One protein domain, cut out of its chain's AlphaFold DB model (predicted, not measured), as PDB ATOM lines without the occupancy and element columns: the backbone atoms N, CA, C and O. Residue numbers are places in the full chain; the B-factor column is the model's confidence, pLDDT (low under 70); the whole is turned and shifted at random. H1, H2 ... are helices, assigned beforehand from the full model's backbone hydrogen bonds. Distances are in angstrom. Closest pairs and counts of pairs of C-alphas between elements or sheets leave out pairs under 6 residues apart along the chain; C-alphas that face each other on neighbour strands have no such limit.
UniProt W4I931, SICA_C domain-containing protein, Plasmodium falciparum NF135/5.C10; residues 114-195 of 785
ATOM      1  N   ARG A 114     125.246 135.829  75.921       85.12
ATOM      2  CA  ARG A 114     126.433 135.348  75.185       85.12
ATOM      3  C   ARG A 114     127.674 135.314  76.073       85.12
ATOM      4  O   ARG A 114     128.318 134.281  76.154       85.12
ATOM      5  N   ILE A 115     127.939 136.384  76.827       83.50
ATOM      6  CA  ILE A 115     129.066 136.450  77.776       83.50
ATOM      7  C   ILE A 115     128.965 135.340  78.831       83.50
ATOM      8  O   ILE A 115     129.938 134.639  79.101       83.50
ATOM      9  N   ARG A 116     127.779 135.167  79.425       87.81
ATOM     10  CA  ARG A 116     127.528 134.130  80.435       87.81
ATOM     11  C   ARG A 116     127.646 132.717  79.861       87.81
ATOM     12  O   ARG A 116     128.185 131.840  80.526       87.81
ATOM     13  N   ARG A 117     127.149 132.498  78.640       89.44
ATOM     14  CA  ARG A 117     127.243 131.216  77.935       89.44
ATOM     15  C   ARG A 117     128.692 130.887  77.577       89.44
ATOM     16  O   ARG A 117     129.129 129.796  77.911       89.44
ATOM     17  N   LYS A 118     129.440 131.835  77.008       88.56
ATOM     18  CA  LYS A 118     130.869 131.682  76.707       88.56
ATOM     19  C   LYS A 118     131.661 131.286  77.950       88.56
ATOM     20  O   LYS A 118     132.382 130.302  77.924       88.56
ATOM     21  N   MET A 119     131.452 131.986  79.067       88.75
ATOM     22  CA  MET A 119     132.097 131.649  80.340       88.75
ATOM     23  C   MET A 119     131.799 130.212  80.799       88.75
ATOM     24  O   MET A 119     132.669 129.552  81.363       88.75
ATOM     25  N   LEU A 120     130.569 129.739  80.581       90.75
ATOM     26  CA  LEU A 120     130.158 128.380  80.916       90.75
ATOM     27  C   LEU A 120     130.805 127.346  79.980       90.75
ATOM     28  O   LEU A 120     131.316 126.342  80.465       90.75
ATOM     29  N   GLU A 121     130.827 127.607  78.670       89.50
ATOM     30  CA  GLU A 121     131.492 126.761  77.667       89.50
ATOM     31  C   GLU A 121     133.002 126.658  77.922       89.50
ATOM     32  O   GLU A 121     133.539 125.552  77.958       89.50
ATOM     33  N   ASP A 122     133.667 127.788  78.187       90.00
ATOM     34  CA  ASP A 122     135.092 127.848  78.533       90.00
ATOM     35  C   ASP A 122     135.398 127.020  79.783       90.00
ATOM     36  O   ASP A 122     136.353 126.243  79.802       90.00
ATOM     37  N   TYR A 123     134.561 127.147  80.819       93.50
ATOM     38  CA  TYR A 123     134.697 126.356  82.037       93.50
ATOM     39  C   TYR A 123     134.558 124.857  81.765       93.50
ATOM     40  O   TYR A 123     135.406 124.091  82.210       93.50
ATOM     41  N   CYS A 124     133.516 124.432  81.047       91.88
ATOM     42  CA  CYS A 124     133.302 123.015  80.752       91.88
ATOM     43  C   CYS A 124     134.458 122.433  79.940       91.88
ATOM     44  O   CYS A 124     134.949 121.355  80.262       91.88
ATOM     45  N   TYR A 125     134.944 123.182  78.951       88.50
ATOM     46  CA  TYR A 125     136.098 122.774  78.167       88.50
ATOM     47  C   TYR A 125     137.360 122.618  79.032       88.50
ATOM     48  O   TYR A 125     138.027 121.584  78.988       88.50
ATOM     49  N   GLU A 126     137.693 123.629  79.843       90.31
ATOM     50  CA  GLU A 126     138.865 123.572  80.725       90.31
ATOM     51  C   GLU A 126     138.736 122.471  81.778       90.31
ATOM     52  O   GLU A 126     139.725 121.809  82.090       90.31
ATOM     53  N   ARG A 127     137.525 122.246  82.299       92.81
ATOM     54  CA  ARG A 127     137.222 121.182  83.259       92.81
ATOM     55  C   ARG A 127     137.509 119.821  82.644       92.81
ATOM     56  O   ARG A 127     138.219 119.031  83.254       92.81
ATOM     57  N   ASP A 128     136.982 119.554  81.456       90.00
ATOM     58  CA  ASP A 128     137.121 118.248  80.813       90.00
ATOM     59  C   ASP A 128     138.583 117.978  80.433       90.00
ATOM     60  O   ASP A 128     139.085 116.881  80.672       90.00
ATOM     61  N   LYS A 129     139.309 119.003  79.961       89.19
ATOM     62  CA  LYS A 129     140.752 118.913  79.700       89.19
ATOM     63  C   LYS A 129     141.552 118.628  80.973       89.19
ATOM     64  O   LYS A 129     142.326 117.677  81.011       89.19
ATOM     65  N   LYS A 130     141.357 119.430  82.024       91.88
ATOM     66  CA  LYS A 130     142.074 119.264  83.296       91.88
ATOM     67  C   LYS A 130     141.760 117.927  83.955       91.88
ATOM     68  O   LYS A 130     142.619 117.369  84.616       91.88
ATOM     69  N   LYS A 131     140.546 117.407  83.777       90.31
ATOM     70  CA  LYS A 131     140.174 116.097  84.305       90.31
ATOM     71  C   LYS A 131     141.034 114.983  83.695       90.31
ATOM     72  O   LYS A 131     141.540 114.160  84.446       90.31
ATOM     73  N   ILE A 132     141.252 115.015  82.379       89.12
ATOM     74  CA  ILE A 132     142.153 114.079  81.685       89.12
ATOM     75  C   ILE A 132     143.598 114.265  82.183       89.12
ATOM     76  O   ILE A 132     144.256 113.299  82.541       89.12
ATOM     77  N   GLU A 133     144.065 115.514  82.310       89.31
ATOM     78  CA  GLU A 133     145.414 115.819  82.826       89.31
ATOM     79  C   GLU A 133     145.642 115.291  84.257       89.31
ATOM     80  O   GLU A 133     146.751 114.886  84.594       89.31
ATOM     81  N   VAL A 134     144.606 115.291  85.104       91.25
ATOM     82  CA  VAL A 134     144.673 114.712  86.454       91.25
ATOM     83  C   VAL A 134     144.751 113.191  86.399       91.25
ATOM     84  O   VAL A 134     145.550 112.615  87.134       91.25
ATOM     85  N   GLU A 135     143.938 112.555  85.552       85.69
ATOM     86  CA  GLU A 135     143.929 111.098  85.362       85.69
ATOM     87  C   GLU A 135     145.297 110.589  84.867       85.69
ATOM     88  O   GLU A 135     145.770 109.558  85.344       85.69
ATOM     89  N   ASP A 136     145.980 111.363  84.019       84.94
ATOM     90  CA  ASP A 136     147.309 111.043  83.474       84.94
ATOM     91  C   ASP A 136     148.485 111.486  84.377       84.94
ATOM     92  O   ASP A 136     149.657 111.257  84.053       84.94
ATOM     93  N   SER A 137     148.211 112.140  85.510       87.06
ATOM     94  CA  SER A 137     149.250 112.724  86.363       87.06
ATOM     95  C   SER A 137     149.982 111.683  87.210       87.06
ATOM     96  O   SER A 137     149.385 110.886  87.938       87.06
ATOM     97  N   SER A 138     151.317 111.762  87.215       80.81
ATOM     98  CA  SER A 138     152.169 110.958  88.098       80.81
ATOM     99  C   SER A 138     151.959 111.279  89.585       80.81
ATOM    100  O   SER A 138     152.149 110.405  90.436       80.81
ATOM    101  N   ASP A 139     151.500 112.496  89.898       84.62
ATOM    102  CA  ASP A 139     151.046 112.913  91.226       84.62
ATOM    103  C   ASP A 139     149.536 113.185  91.221       84.62
ATOM    104  O   ASP A 139     149.058 114.315  91.383       84.62
ATOM    105  N   PHE A 140     148.775 112.105  91.014       85.88
ATOM    106  CA  PHE A 140     147.312 112.117  90.998       85.88
ATOM    107  C   PHE A 140     146.713 112.818  92.221       85.88
ATOM    108  O   PHE A 140     145.732 113.542  92.093       85.88
ATOM    109  N   MET A 141     147.293 112.622  93.410       84.75
ATOM    110  CA  MET A 141     146.713 113.150  94.644       84.75
ATOM    111  C   MET A 141     146.756 114.677  94.647       84.75
ATOM    112  O   MET A 141     145.712 115.304  94.795       84.75
ATOM    113  N   GLN A 142     147.933 115.269  94.425       86.44
ATOM    114  CA  GLN A 142     148.065 116.724  94.384       86.44
ATOM    115  C   GLN A 142     147.271 117.324  93.218       86.44
ATOM    116  O   GLN A 142     146.512 118.270  93.410       86.44
ATOM    117  N   SER A 143     147.357 116.710  92.037       89.31
ATOM    118  CA  SER A 143     146.644 117.183  90.841       89.31
ATOM    119  C   SER A 143     145.121 117.147  91.030       89.31
ATOM    120  O   SER A 143     144.410 118.045  90.578       89.31
ATOM    121  N   CYS A 144     144.611 116.140  91.746       90.06
ATOM    122  CA  CYS A 144     143.199 116.014  92.093       90.06
ATOM    123  C   CYS A 144     142.730 117.108  93.064       90.06
ATOM    124  O   CYS A 144     141.664 117.696  92.857       90.06
ATOM    125  N   TRP A 145     143.530 117.427  94.089       86.06
ATOM    126  CA  TRP A 145     143.237 118.541  94.996       86.06
ATOM    127  C   TRP A 145     143.225 119.880  94.258       86.06
ATOM    128  O   TRP A 145     142.244 120.619  94.369       86.06
ATOM    129  N   ASP A 146     144.244 120.140  93.438       91.62
ATOM    130  CA  ASP A 146     144.361 121.369  92.645       91.62
ATOM    131  C   ASP A 146     143.178 121.529  91.674       91.62
ATOM    132  O   ASP A 146     142.644 122.626  91.485       91.62
ATOM    133  N   PHE A 147     142.723 120.426  91.071       94.94
ATOM    134  CA  PHE A 147     141.535 120.415  90.221       94.94
ATOM    135  C   PHE A 147     140.264 120.753  90.999       94.94
ATOM    136  O   PHE A 147     139.493 121.610  90.565       94.94
ATOM    137  N   ASN A 148     140.039 120.109  92.146       92.56
ATOM    138  CA  ASN A 148     138.848 120.346  92.958       92.56
ATOM    139  C   ASN A 148     138.801 121.790  93.483       92.56
ATOM    140  O   ASN A 148     137.747 122.429  93.430       92.56
ATOM    141  N   GLU A 149     139.938 122.344  93.916       91.94
ATOM    142  CA  GLU A 149     140.043 123.754  94.306       91.94
ATOM    143  C   GLU A 149     139.725 124.683  93.124       91.94
ATOM    144  O   GLU A 149     138.941 125.632  93.252       91.94
ATOM    145  N   TRP A 150     140.267 124.381  91.940       96.38
ATOM    146  CA  TRP A 150     139.975 125.126  90.717       96.38
ATOM    147  C   TRP A 150     138.483 125.077  90.346       96.38
ATOM    148  O   TRP A 150     137.919 126.115  89.989       96.38
ATOM    149  N   VAL A 151     137.814 123.924  90.487       94.31
ATOM    150  CA  VAL A 151     136.365 123.787  90.248       94.31
ATOM    151  C   VAL A 151     135.567 124.678  91.201       94.31
ATOM    152  O   VAL A 151     134.706 125.428  90.739       94.31
ATOM    153  N   ILE A 152     135.879 124.665  92.501       90.50
ATOM    154  CA  ILE A 152     135.202 125.503  93.506       90.50
ATOM    155  C   ILE A 152     135.402 126.991  93.192       90.50
ATOM    156  O   ILE A 152     134.451 127.781  93.206       90.50
ATOM    157  N   LYS A 153     136.629 127.390  92.841       94.06
ATOM    158  CA  LYS A 153     136.931 128.766  92.435       94.06
ATOM    159  C   LYS A 153     136.100 129.183  91.219       94.06
ATOM    160  O   LYS A 153     135.483 130.250  91.232       94.06
ATOM    161  N   LYS A 154     136.031 128.337  90.188       94.50
ATOM    162  CA  LYS A 154     135.250 128.610  88.974       94.50
ATOM    163  C   LYS A 154     133.750 128.637  89.227       94.50
ATOM    164  O   LYS A 154     133.065 129.493  88.669       94.50
ATOM    165  N   GLN A 155     133.244 127.786  90.116       93.56
ATOM    166  CA  GLN A 155     131.853 127.833  90.557       93.56
ATOM    167  C   GLN A 155     131.509 129.195  91.173       93.56
ATOM    168  O   GLN A 155     130.481 129.777  90.825       93.56
ATOM    169  N   ASN A 156     132.378 129.747  92.024       86.19
ATOM    170  CA  ASN A 156     132.181 131.071  92.620       86.19
ATOM    171  C   ASN A 156     132.242 132.201  91.578       86.19
ATOM    172  O   ASN A 156     131.400 133.107  91.597       86.19
ATOM    173  N   GLU A 157     133.192 132.140  90.638       90.19
ATOM    174  CA  GLU A 157     133.297 133.097  89.526       90.19
ATOM    175  C   GLU A 157     132.017 133.097  88.670       90.19
ATOM    176  O   GLU A 157     131.448 134.159  88.401       90.19
ATOM    177  N   ILE A 158     131.529 131.911  88.282       89.38
ATOM    178  CA  ILE A 158     130.297 131.751  87.498       89.38
ATOM    179  C   ILE A 158     129.096 132.249  88.304       89.38
ATOM    180  O   ILE A 158     128.326 133.064  87.808       89.38
ATOM    181  N   THR A 159     128.964 131.845  89.567       87.44
ATOM    182  CA  THR A 159     127.856 132.270  90.438       87.44
ATOM    183  C   THR A 159     127.766 133.791  90.539       87.44
ATOM    184  O   THR A 159     126.694 134.365  90.351       87.44
ATOM    185  N   THR A 160     128.906 134.459  90.720       87.25
ATOM    186  CA  THR A 160     128.992 135.926  90.767       87.25
ATOM    187  C   THR A 160     128.533 136.566  89.453       87.25
ATOM    188  O   THR A 160     127.801 137.552  89.457       87.25
ATOM    189  N   LYS A 161     128.913 135.998  88.300       87.62
ATOM    190  CA  LYS A 161     128.504 136.513  86.978       87.62
ATOM    191  C   LYS A 161     127.024 136.313  86.668       87.62
ATOM    192  O   LYS A 161     126.500 137.003  85.788       87.62
ATOM    193  N   PHE A 162     126.360 135.410  87.381       86.94
ATOM    194  CA  PHE A 162     124.920 135.170  87.339       86.94
ATOM    195  C   PHE A 162     124.168 135.886  88.470       86.94
ATOM    196  O   PHE A 162     123.082 135.457  88.845       86.94
ATOM    197  N   ASP A 163     124.727 136.980  88.996       86.94
ATOM    198  CA  ASP A 163     124.112 137.806  90.042       86.94
ATOM    199  C   ASP A 163     123.767 136.995  91.305       86.94
ATOM    200  O   ASP A 163     122.769 137.248  91.974       86.94
ATOM    201  N   TYR A 164     124.602 135.996  91.614       83.44
ATOM    202  CA  TYR A 164     124.438 135.045  92.717       83.44
ATOM    203  C   TYR A 164     123.198 134.138  92.626       83.44
ATOM    204  O   TYR A 164     122.868 133.456  93.593       83.44
ATOM    205  N   ASP A 165     122.553 134.055  91.456       80.75
ATOM    206  CA  ASP A 165     121.318 133.289  91.254       80.75
ATOM    207  C   ASP A 165     121.436 132.213  90.154       80.75
ATOM    208  O   ASP A 165     120.697 132.180  89.164       80.75
ATOM    209  N   ILE A 166     122.382 131.281  90.327       82.56
ATOM    210  CA  ILE A 166     122.512 130.108  89.435       82.56
ATOM    211  C   ILE A 166     121.431 129.039  89.678       82.56
ATOM    212  O   ILE A 166     121.209 128.186  88.820       82.56
ATOM    213  N   HIS A 167     120.730 129.099  90.816       81.25
ATOM    214  CA  HIS A 167     119.646 128.174  91.179       81.25
ATOM    215  C   HIS A 167     118.249 128.661  90.759       81.25
ATOM    216  O   HIS A 167     117.301 127.860  90.745       81.25
ATOM    217  N   GLY A 168     118.111 129.943  90.419       80.19
ATOM    218  CA  GLY A 168     116.859 130.577  90.034       80.19
ATOM    219  C   GLY A 168     116.475 130.377  88.564       80.19
ATOM    220  O   GLY A 168     116.871 129.396  87.926       80.19
ATOM    221  N   PRO A 169     115.666 131.281  87.980       77.19
ATOM    222  CA  PRO A 169     115.011 131.067  86.686       77.19
ATOM    223  C   PRO A 169     115.991 130.966  85.510       77.19
ATOM    224  O   PRO A 169     115.633 130.470  84.439       77.19
ATOM    225  N   HIS A 170     117.239 131.409  85.684       77.00
ATOM    226  CA  HIS A 170     118.281 131.265  84.673       77.00
ATOM    227  C   HIS A 170     118.565 129.801  84.322       77.00
ATOM    228  O   HIS A 170     118.814 129.522  83.151       77.00
ATOM    229  N   LYS A 171     118.418 128.855  85.260       80.81
ATOM    230  CA  LYS A 171     118.695 127.428  85.023       80.81
ATOM    231  C   LYS A 171     117.791 126.750  83.992       80.81
ATOM    232  O   LYS A 171     118.091 125.642  83.570       80.81
ATOM    233  N   PHE A 172     116.683 127.378  83.602       81.12
ATOM    234  CA  PHE A 172     115.757 126.848  82.594       81.12
ATOM    235  C   PHE A 172     115.906 127.527  81.226       81.12
ATOM    236  O   PHE A 172     115.240 127.140  80.262       81.12
ATOM    237  N   LYS A 173     116.762 128.552  81.116       84.00
ATOM    238  CA  LYS A 173     116.953 129.295  79.868       84.00
ATOM    239  C   LYS A 173     117.774 128.462  78.883       84.00
ATOM    240  O   LYS A 173     118.923 128.132  79.160       84.00
ATOM    241  N   ARG A 174     117.204 128.239  77.689       82.62
ATOM    242  CA  ARG A 174     117.845 127.571  76.536       82.62
ATOM    243  C   ARG A 174     119.328 127.931  76.318       82.62
ATOM    244  O   ARG A 174     120.106 126.993  76.180       82.62
ATOM    245  N   PRO A 175     119.757 129.214  76.354       83.25
ATOM    246  CA  PRO A 175     121.166 129.563  76.152       83.25
ATOM    247  C   PRO A 175     122.162 128.920  77.120       83.25
ATOM    248  O   PRO A 175     123.339 128.876  76.791       83.25
ATOM    249  N   TYR A 176     121.744 128.421  78.285       88.19
ATOM    250  CA  TYR A 176     122.649 127.805  79.266       88.19
ATOM    251  C   TYR A 176     122.536 126.273  79.301       88.19
ATOM    252  O   TYR A 176     122.881 125.636  80.298       88.19
ATOM    253  N   HIS A 177     122.017 125.689  78.219       86.88
ATOM    254  CA  HIS A 177     122.076 124.261  77.921       86.88
ATOM    255  C   HIS A 177     122.981 124.109  76.701       86.88
ATOM    256  O   HIS A 177     122.564 124.414  75.583       86.88
ATOM    257  N   ILE A 178     124.246 123.765  76.931       84.44
ATOM    258  CA  ILE A 178     125.233 123.573  75.861       84.44
ATOM    259  C   ILE A 178     125.196 122.103  75.447       84.44
ATOM    260  O   ILE A 178     124.893 121.797  74.301       84.44
ATOM    261  N   ASP A 179     125.363 121.216  76.424       84.44
ATOM    262  CA  ASP A 179     125.187 119.772  76.304       84.44
ATOM    263  C   ASP A 179     124.741 119.182  77.661       84.44
ATOM    264  O   ASP A 179     124.461 119.915  78.619       84.44
ATOM    265  N   SER A 180     124.623 117.855  77.760       83.56
ATOM    266  CA  SER A 180     124.176 117.169  78.981       83.56
ATOM    267  C   SER A 180     125.143 117.290  80.168       83.56
ATOM    268  O   SER A 180     124.692 117.222  81.311       83.56
ATOM    269  N   GLY A 181     126.446 117.464  79.922       82.81
ATOM    270  CA  GLY A 181     127.491 117.650  80.939       82.81
ATOM    271  C   GLY A 181     127.842 119.120  81.212       82.81
ATOM    272  O   GLY A 181     128.529 119.422  82.193       82.81
ATOM    273  N   CYS A 182     127.354 120.030  80.371       90.44
ATOM    274  CA  CYS A 182     127.587 121.464  80.417       90.44
ATOM    275  C   CYS A 182     126.253 122.232  80.411       90.44
ATOM    276  O   CYS A 182     125.799 122.792  79.407       90.44
ATOM    277  N   THR A 183     125.567 122.221  81.560       91.62
ATOM    278  CA  THR A 183     124.234 122.822  81.699       91.62
ATOM    279  C   THR A 183     123.945 123.316  83.111       91.62
ATOM    280  O   THR A 183     124.217 122.630  84.095       91.62
ATOM    281  N   LEU A 184     123.288 124.476  83.224       89.56
ATOM    282  CA  LEU A 184     122.796 124.973  84.518       89.56
ATOM    283  C   LEU A 184     121.608 124.168  85.072       89.56
ATOM    284  O   LEU A 184     121.272 124.324  86.244       89.56
ATOM    285  N   ARG A 185     120.972 123.290  84.275       89.00
ATOM    286  CA  ARG A 185     119.903 122.397  84.775       89.00
ATOM    287  C   ARG A 185     120.410 121.408  85.814       89.00
ATOM    288  O   ARG A 185     119.636 120.997  86.672       89.00
ATOM    289  N   ASN A 186     121.678 121.020  85.717       89.06
ATOM    290  CA  ASN A 186     122.281 120.000  86.558       89.06
ATOM    291  C   ASN A 186     123.622 120.501  87.105       89.06
ATOM    292  O   ASN A 186     124.695 120.124  86.636       89.06
ATOM    293  N   LEU A 187     123.537 121.374  88.109       90.06
ATOM    294  CA  LEU A 187     124.700 121.931  88.801       90.06
ATOM    295  C   LEU A 187     125.599 120.856  89.444       90.06
ATOM    296  O   LEU A 187     126.815 121.001  89.326       90.06
ATOM    297  N   PRO A 188     125.064 119.772  90.054       89.62
ATOM    298  CA  PRO A 188     125.897 118.685  90.575       89.62
ATOM    299  C   PRO A 188     126.793 118.031  89.521       89.62
ATOM    300  O   PRO A 188     127.937 117.695  89.810       89.62
ATOM    301  N   THR A 189     126.299 117.859  88.294       88.81
ATOM    302  CA  THR A 189     127.114 117.339  87.187       88.81
ATOM    303  C   THR A 189     128.046 118.406  86.619       88.81
ATOM    304  O   THR A 189     129.195 118.099  86.308       88.81
ATOM    305  N   LEU A 190     127.586 119.656  86.519       92.38
ATOM    306  CA  LEU A 190     128.379 120.765  85.992       92.38
ATOM    307  C   LEU A 190     129.644 121.018  86.830       92.38
ATOM    308  O   LEU A 190     130.725 121.126  86.258       92.38
ATOM    309  N   PHE A 191     129.509 121.053  88.157       94.25
ATOM    310  CA  PHE A 191     130.587 121.329  89.117       94.25
ATOM    311  C   PHE A 191     131.061 120.070  89.852       94.25
ATOM    312  O   PHE A 191     131.444 120.127  91.020       94.25
ATOM    313  N   LYS A 192     130.999 118.909  89.189       92.62
ATOM    314  CA  LYS A 192     131.355 117.630  89.805       92.62
ATOM    315  C   LYS A 192     132.826 117.618  90.234       92.62
ATOM    316  O   LYS A 192     133.719 117.753  89.399       92.62
ATOM    317  N   LEU A 193     133.053 117.391  91.526       92.00
ATOM    318  CA  LEU A 193     134.372 117.115  92.091       92.00
ATOM    319  C   LEU A 193     134.760 115.651  91.846       92.00
ATOM    320  O   LEU A 193     133.895 114.773  91.767       92.00
ATOM    321  N   ILE A 194     136.059 115.393  91.731       90.19
ATOM    322  CA  ILE A 194     136.616 114.040  91.616       90.19
ATOM    323  C   ILE A 194     137.077 113.537  92.987       90.19
ATOM    324  O   ILE A 194     137.549 114.310  93.822       90.19
ATOM    325  N   GLU A 195     136.921 112.237  93.238       86.44
ATOM    326  CA  GLU A 195     137.397 111.618  94.478       86.44
ATOM    327  C   GLU A 195     138.910 111.389  94.418       86.44
ATOM    328  O   GLU A 195     139.404 110.617  93.599       86.44
TER     329      GLU A 195
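AT A GLANCE: This is residues 114 to 195 of the 785 residues of the protein "SICA_C domain-containing protein" of Plasmodium falciparum NF135/5.C10 (UniProt W4I931). A long helical hairpin, H1 and H2 side by side, makes the length of this domain, and the rest of the printed part folds back over one face of it as loops with two very short helices. Of these, H3 lies off the open end of the hairpin and H4 lies farther along, over the same face, with residues 191 to 195 running on from it toward the closed end. The printed part has 82 residues with four named helices, in the order H1, H2, H3, H4, and no named strand; the class is all helix. The whole is compact, with a radius of gyration of the C-alphas of 13.1 A, yet elongated in outline, with spans of 42 by 22 by 20 A.

IN THESE COORDINATES: H1 is residues 114 to 135, 31.6 A from first to last C-alpha; C-alpha 114 is at (126.433, 135.348, 75.185). H2 is residues 140 to 161, 31.1 A long in the same measure, and C-alpha 140 is at (147.312, 112.117, 90.998). H3 is residues 169 to 172, four residues. H4 is residues 187 to 190, also four residues, and it ends at C-alpha 190, at (128.379, 120.765, 85.992).

HOW THE PARTS SIT: H1 and H2 form a helical hairpin, two helices that follow each other and run opposite ways, at a shallow tilt of 7 degrees. They touch, with 12 pairs of C-alphas within 8 A; the closest C-alphas are those of Val 134 and Ser 143, 5.4 A apart. Their centres are 11.0 A apart. H3 is apart from H1, from H2 and from H4. H4 is close to H1 but not clearly touching it: the closest C-alphas, those of Cys 124 and Leu 190, are 7.5 A apart. H4 is apart from H2. In H1 and H2 every O i to N i+4 pair is within hydrogen-bond range; H3 and H4 are too short for such a pair, and each has one O i to N i+3 pair, which is within range.

THE WHOLE: The two C-alphas farthest apart in the domain are those of Ser 138 and Pro 169, at 42.3 A, and the first and last printed C-alphas, of Arg 114 and Glu 195, are 32.5 A apart. The printed part runs from 114 to 195 with no cut. The link from H1 to H2 is tight, with 4 residues, and the link from H2 to H3 is short, with 7. The link from H3 to H4 is long: residues 173 to 186, with no named element, whose C-alphas lie 7 to 18 A from the mean of all C-alphas. The mean pLDDT of the printed part is 88.0, that of H3 is 79, and no printed residue is under 70.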